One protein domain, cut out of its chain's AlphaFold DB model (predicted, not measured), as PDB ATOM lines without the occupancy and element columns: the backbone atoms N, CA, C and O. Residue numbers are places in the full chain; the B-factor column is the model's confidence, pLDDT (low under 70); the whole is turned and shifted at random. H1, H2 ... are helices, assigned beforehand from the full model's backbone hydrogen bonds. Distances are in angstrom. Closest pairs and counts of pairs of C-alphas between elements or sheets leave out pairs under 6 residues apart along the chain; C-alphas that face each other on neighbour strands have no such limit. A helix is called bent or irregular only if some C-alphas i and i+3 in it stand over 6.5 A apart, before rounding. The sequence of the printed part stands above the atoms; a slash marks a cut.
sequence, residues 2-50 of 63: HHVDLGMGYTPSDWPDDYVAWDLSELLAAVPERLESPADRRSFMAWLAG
ATOM      1  N   HIS A   2     147.685 144.923 158.488       74.50
ATOM      2  CA  HIS A   2     146.833 143.864 159.084       74.50
ATOM      3  C   HIS A   2     147.307 142.405 158.906       74.50
ATOM      4  O   HIS A   2     147.181 141.597 159.818       74.50
ATOM      5  N   HIS A   3     147.888 142.042 157.758       66.00
ATOM      6  CA  HIS A   3     148.404 140.682 157.543       66.00
ATOM      7  C   HIS A   3     149.624 140.335 158.410       66.00
ATOM      8  O   HIS A   3     149.814 139.162 158.729       66.00
ATOM      9  N   VAL A   4     150.409 141.338 158.820       71.19
ATOM     10  CA  VAL A   4     151.515 141.157 159.773       71.19
ATOM     11  C   VAL A   4     150.963 140.859 161.163       71.19
ATOM     12  O   VAL A   4     151.432 139.935 161.825       71.19
ATOM     13  N   ASP A   5     149.908 141.568 161.568       76.81
ATOM     14  CA  ASP A   5     149.281 141.406 162.887       76.81
ATOM     15  C   ASP A   5     148.662 140.013 163.077       76.81
ATOM     16  O   ASP A   5     148.563 139.507 164.194       76.81
ATOM     17  N   LEU A   6     148.276 139.362 161.976       78.69
ATOM     18  CA  LEU A   6     147.710 138.014 161.981       78.69
ATOM     19  C   LEU A   6     148.761 136.904 162.170       78.69
ATOM     20  O   LEU A   6     148.386 135.743 162.331       78.69
ATOM     21  N   GLY A   7     150.061 137.225 162.140       74.75
ATOM     22  CA  GLY A   7     151.140 136.278 162.450       74.75
ATOM     23  C   GLY A   7     151.277 135.102 161.474       74.75
ATOM     24  O   GLY A   7     151.919 134.104 161.792       74.75
ATOM     25  N   MET A   8     150.693 135.198 160.276       80.50
ATOM     26  CA  MET A   8     150.648 134.107 159.290       80.50
ATOM     27  C   MET A   8     151.875 134.075 158.364       80.50
ATOM     28  O   MET A   8     151.755 133.816 157.170       80.50
ATOM     29  N   GLY A   9     153.060 134.384 158.896       81.06
ATOM     30  CA  GLY A   9     154.316 134.391 158.132       81.06
ATOM     31  C   GLY A   9     154.485 135.566 157.165       81.06
ATOM     32  O   GLY A   9     155.533 135.669 156.544       81.06
ATOM     33  N   TYR A  10     153.496 136.457 157.069       82.44
ATOM     34  CA  TYR A  10     153.623 137.741 156.388       82.44
ATOM     35  C   TYR A  10     154.290 138.741 157.333       82.44
ATOM     36  O   TYR A  10     153.823 138.975 158.448       82.44
ATOM     37  N   THR A  11     155.401 139.312 156.900       88.19
ATOM     38  CA  THR A  11     156.285 140.158 157.701       88.19
ATOM     39  C   THR A  11     156.403 141.550 157.078       88.19
ATOM     40  O   THR A  11     156.025 141.742 155.922       88.19
ATOM     41  N   PRO A  12     156.948 142.550 157.793       90.00
ATOM     42  CA  PRO A  12     157.221 143.856 157.193       90.00
ATOM     43  C   PRO A  12     158.127 143.799 155.954       90.00
ATOM     44  O   PRO A  12     158.004 144.650 155.082       90.00
ATOM     45  N   SER A  13     159.001 142.789 155.835       91.38
ATOM     46  CA  SER A  13     159.817 142.584 154.627       91.38
ATOM     47  C   SER A  13     159.018 142.140 153.399       91.38
ATOM     48  O   SER A  13     159.545 142.206 152.295       91.38
ATOM     49  N   ASP A  14     157.764 141.719 153.575       92.50
ATOM     50  CA  ASP A  14     156.878 141.303 152.483       92.50
ATOM     51  C   ASP A  14     155.972 142.448 151.988       92.50
ATOM     52  O   ASP A  14     155.082 142.237 151.156       92.50
ATOM     53  N   TRP A  15     156.139 143.662 152.526       92.12
ATOM     54  CA  TRP A  15     155.356 144.823 152.116       92.12
ATOM     55  C   TRP A  15     155.751 145.296 150.713       92.12
ATOM     56  O   TRP A  15     156.937 145.493 150.456       92.12
ATOM     57  N   PRO A  16     154.780 145.521 149.805       94.31
ATOM     58  CA  PRO A  16     155.068 146.087 148.493       94.31
ATOM     59  C   PRO A  16     155.678 147.487 148.604       94.31
ATOM     60  O   PRO A  16     155.198 148.300 149.396       94.31
ATOM     61  N   ASP A  17     156.656 147.796 147.755       95.19
ATOM     62  CA  ASP A  17     157.347 149.094 147.762       95.19
ATOM     63  C   ASP A  17     156.376 150.278 147.631       95.19
ATOM     64  O   ASP A  17     156.493 151.252 148.370       95.19
ATOM     65  N   ASP A  18     155.367 150.173 146.760       95.44
ATOM     66  CA  ASP A  18     154.357 151.225 146.572       95.44
ATOM     67  C   ASP A  18     153.531 151.473 147.844       95.44
ATOM     68  O   ASP A  18     153.196 152.615 148.169       95.44
ATOM     69  N   TYR A  19     153.225 150.406 148.589       92.31
ATOM     70  CA  TYR A  19     152.522 150.511 149.865       92.31
ATOM     71  C   TYR A  19     153.409 151.177 150.917       92.31
ATOM     72  O   TYR A  19     152.954 152.090 151.604       92.31
ATOM     73  N   VAL A  20     154.680 150.769 151.009       94.88
ATOM     74  CA  VAL A  20     155.647 151.381 151.931       94.88
ATOM     75  C   VAL A  20     155.835 152.860 151.609       94.88
ATOM     76  O   VAL A  20     155.812 153.677 152.522       94.88
ATOM     77  N   ALA A  21     155.985 153.222 150.334       95.38
ATOM     78  CA  ALA A  21     156.197 154.603 149.913       95.38
ATOM     79  C   ALA A  21     155.030 155.519 150.308       95.38
ATOM     80  O   ALA A  21     155.259 156.621 150.808       95.38
ATOM     81  N   TRP A  22     153.793 155.053 150.113       94.62
ATOM     82  CA  TRP A  22     152.594 155.798 150.485       94.62
ATOM     83  C   TRP A  22     152.410 155.887 152.007       94.62
ATOM     84  O   TRP A  22     152.310 156.982 152.558       94.62
ATOM     85  N   ASP A  23     152.421 154.750 152.706       94.56
ATOM     86  CA  ASP A  23     152.105 154.705 154.142       94.56
ATOM     87  C   ASP A  23     153.213 155.374 154.978       94.56
ATOM     88  O   ASP A  23     152.943 156.075 155.951       94.56
ATOM     89  N   LEU A  24     154.481 155.255 154.563       94.81
ATOM     90  CA  LEU A  24     155.595 155.927 155.236       94.81
ATOM     91  C   LEU A  24     155.452 157.453 155.202       94.81
ATOM     92  O   LEU A  24     155.763 158.101 156.205       94.81
ATOM     93  N   SER A  25     154.992 158.039 154.089       95.12
ATOM     94  CA  SER A  25     154.827 159.495 154.021       95.12
ATOM     95  C   SER A  25     153.723 159.985 154.953       95.12
ATOM     96  O   SER A  25     153.918 160.981 155.652       95.12
ATOM     97  N   GLU A  26     152.604 159.261 155.012       94.94
ATOM     98  CA  GLU A  26     151.487 159.576 155.910       94.94
ATOM     99  C   GLU A  26     151.908 159.448 157.383       94.94
ATOM    100  O   GLU A  26     151.684 160.354 158.192       94.94
ATOM    101  N   LEU A  27     152.608 158.365 157.736       93.62
ATOM    102  CA  LEU A  27     153.087 158.140 159.102       93.62
ATOM    103  C   LEU A  27     154.110 159.200 159.539       93.62
ATOM    104  O   LEU A  27     154.017 159.702 160.660       93.62
ATOM    105  N   LEU A  28     155.060 159.576 158.671       94.06
ATOM    106  CA  LEU A  28     156.050 160.620 158.970       94.06
ATOM    107  C   LEU A  28     155.405 161.993 159.186       94.06
ATOM    108  O   LEU A  28     155.869 162.748 160.044       94.06
ATOM    109  N   ALA A  29     154.331 162.310 158.458       94.38
ATOM    110  CA  ALA A  29     153.594 163.558 158.642       94.38
ATOM    111  C   ALA A  29     152.943 163.658 160.035       94.38
ATOM    112  O   ALA A  29     152.876 164.750 160.597       94.38
ATOM    113  N   ALA A  30     152.539 162.528 160.623       93.50
ATOM    114  CA  ALA A  30     151.916 162.467 161.948       93.50
ATOM    115  C   ALA A  30     152.915 162.417 163.124       93.50
ATOM    116  O   ALA A  30     152.536 162.639 164.276       93.50
ATOM    117  N   VAL A  31     154.201 162.138 162.873       94.25
ATOM    118  CA  VAL A  31     155.229 162.025 163.929       94.25
ATOM    119  C   VAL A  31     155.302 163.248 164.862       94.25
ATOM    120  O   VAL A  31     155.371 163.040 166.077       94.25
ATOM    121  N   PRO A  32     155.272 164.511 164.386       92.75
ATOM    122  CA  PRO A  32     155.407 165.677 165.264       92.75
ATOM    123  C   PRO A  32     154.346 165.764 166.370       92.75
ATOM    124  O   PRO A  32     154.639 166.277 167.452       92.75
ATOM    125  N   GLU A  33     153.140 165.255 166.113       93.06
ATOM    126  CA  GLU A  33     152.022 165.243 167.066       93.06
ATOM    127  C   GLU A  33     152.172 164.144 168.126       93.06
ATOM    128  O   GLU A  33     151.614 164.250 169.214       93.06
ATOM    129  N   ARG A  34     152.981 163.122 167.832       94.50
ATOM    130  CA  ARG A  34     153.189 161.927 168.665       94.50
ATOM    131  C   ARG A  34     154.496 161.949 169.456       94.50
ATOM    132  O   ARG A  34     154.782 161.012 170.194       94.50
ATOM    133  N   LEU A  35     155.298 163.000 169.287       94.44
ATOM    134  CA  LEU A  35     156.499 163.260 170.079       94.44
ATOM    135  C   LEU A  35     156.134 164.164 171.262       94.44
ATOM    136  O   LEU A  35     155.989 165.389 171.114       94.44
ATOM    137  N   GLU A  36     155.994 163.537 172.430       89.06
ATOM    138  CA  GLU A  36     155.468 164.158 173.652       89.06
ATOM    139  C   GLU A  36     156.400 165.232 174.216       89.06
ATOM    140  O   GLU A  36     155.942 166.293 174.649       89.06
ATOM    141  N   SER A  37     157.716 164.996 174.181       90.75
ATOM    142  CA  SER A  37     158.690 165.912 174.770       90.75
ATOM    143  C   SER A  37     159.469 166.725 173.722       90.75
ATOM    144  O   SER A  37     159.798 166.244 172.632       90.75
ATOM    145  N   PRO A  38     159.877 167.967 174.049       91.25
ATOM    146  CA  PRO A  38     160.819 168.720 173.221       91.25
ATOM    147  C   PRO A  38     162.188 168.041 173.055       91.25
ATOM    148  O   PRO A  38     162.924 168.385 172.129       91.25
ATOM    149  N   ALA A  39     162.577 167.142 173.963       90.31
ATOM    150  CA  ALA A  39     163.825 166.391 173.855       90.31
ATOM    151  C   ALA A  39     163.723 165.334 172.745       90.31
ATOM    152  O   ALA A  39     164.587 165.300 171.867       90.31
ATOM    153  N   ASP A  40     162.616 164.588 172.705       91.69
ATOM    154  CA  ASP A  40     162.347 163.580 171.673       91.69
ATOM    155  C   ASP A  40     162.301 164.200 170.280       91.69
ATOM    156  O   ASP A  40     162.895 163.676 169.344       91.69
ATOM    157  N   ARG A  41     161.701 165.388 170.146       92.62
ATOM    158  CA  ARG A  41     161.690 166.136 168.876       92.62
ATOM    159  C   ARG A  41     163.087 166.468 168.368       92.62
ATOM    160  O   ARG A  41     163.344 166.366 167.171       92.62
ATOM    161  N   ARG A  42     163.999 166.872 169.257       92.69
ATOM    162  CA  ARG A  42     165.384 167.191 168.876       92.69
ATOM    163  C   ARG A  42     166.174 165.931 168.539       92.69
ATOM    164  O   ARG A  42     166.895 165.949 167.548       92.69
ATOM    165  N   SER A  43     166.010 164.868 169.328       92.75
ATOM    166  CA  SER A  43     166.622 163.555 169.084       92.75
ATOM    167  C   SER A  43     166.181 162.994 167.728       92.75
ATOM    168  O   SER A  43     167.015 162.731 166.861       92.75
ATOM    169  N   PHE A  44     164.867 162.952 167.483       94.50
ATOM    170  CA  PHE A  44     164.280 162.489 166.228       94.50
ATOM    171  C   PHE A  44     164.738 163.320 165.026       94.50
ATOM    172  O   PHE A  44     165.141 162.764 164.007       94.50
ATOM    173  N   MET A  45     164.750 164.653 165.147       94.25
ATOM    174  CA  MET A  45     165.237 165.539 164.085       94.25
ATOM    175  C   MET A  45     166.732 165.344 163.799       94.25
ATOM    176  O   MET A  45     167.123 165.272 162.635       94.25
ATOM    177  N   ALA A  46     167.570 165.223 164.835       95.00
ATOM    178  CA  ALA A  46     169.003 164.990 164.667       95.00
ATOM    179  C   ALA A  46     169.275 163.652 163.967       95.00
ATOM    180  O   ALA A  46     170.113 163.598 163.066       95.00
ATOM    181  N   TRP A  47     168.536 162.602 164.332       95.75
ATOM    182  CA  TRP A  47     168.602 161.304 163.668       95.75
ATOM    183  C   TRP A  47     168.159 161.375 162.203       95.75
ATOM    184  O   TRP A  47     168.911 160.960 161.321       95.75
ATOM    185  N   LEU A  48     167.007 161.993 161.925       94.50
ATOM    186  CA  LEU A  48     166.485 162.155 160.566       94.50
ATOM    187  C   LEU A  48     167.446 162.949 159.664       94.50
ATOM    188  O   LEU A  48     167.574 162.668 158.475       94.50
ATOM    189  N   ALA A  49     168.164 163.918 160.235       96.19
ATOM    190  CA  ALA A  49     169.173 164.714 159.539       96.19
ATOM    191  C   ALA A  49     170.549 164.020 159.404       96.19
ATOM    192  O   ALA A  49     171.495 164.636 158.899       96.19
ATOM    193  N   GLY A  50     170.700 162.782 159.892       96.81
ATOM    194  CA  GLY A  50     171.967 162.041 159.887       96.81
ATOM    195  C   GLY A  50     173.033 162.629 160.819       96.81
ATOM    196  O   GLY A  50     174.229 162.507 160.557       96.81
TER     197      GLY A  50
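Overview. This is residues 2 to 50 of the 63 residues of an uncharacterized protein of Arthrobacter alpinus (UniProt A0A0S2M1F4). One long helix, H2, runs between two ends: a looped stretch with the short H1, residues 2 to 16, at one, and H3, folding back, at the other. The printed part has 49 residues with three named helices, H1, H2 and H3 along the chain, and no named strand: all helix. It is only just loose, close to extended, with a radius of gyration of the C-alphas of 14.2 A, and elongated, spanning 38 by 20 by 18 A.

Arrangement. H1, residues 2 to 5, is apart from H2, residues 17 to 34, and from H3, residues 38 to 48. H2 and H3 are close but not clearly touching; their closest C-alphas, of Pro 32 and Arg 41, are 7.3 A apart. They run opposite ways at a shallow tilt of 26 degrees. Every O i to N i+4 pair is within hydrogen-bond range in H3, 10 of 14 in H2; H1 is too short for one.

Along the chain. H1 begins at C-alpha 2 (146.833, 143.864, 159.084) and measures 5.1 A. H2, 24.9 A, has a kink of 32 degrees near residue 28 and is irregular, with C-alphas 29 and 32 7.2 A apart. H3, 15.3 A, ends at C-alpha 48 (166.485, 162.155, 160.566).

Size, cuts and confidence. The C-alphas farthest apart, of Met 8 and Pro 38, are 38.7 A apart. The printed part has no cut. The link H1 to H2 is long, H2 to H3 tight. Residues 21 to 30 of H2 stand free. Residue 3 has pLDDT under 70.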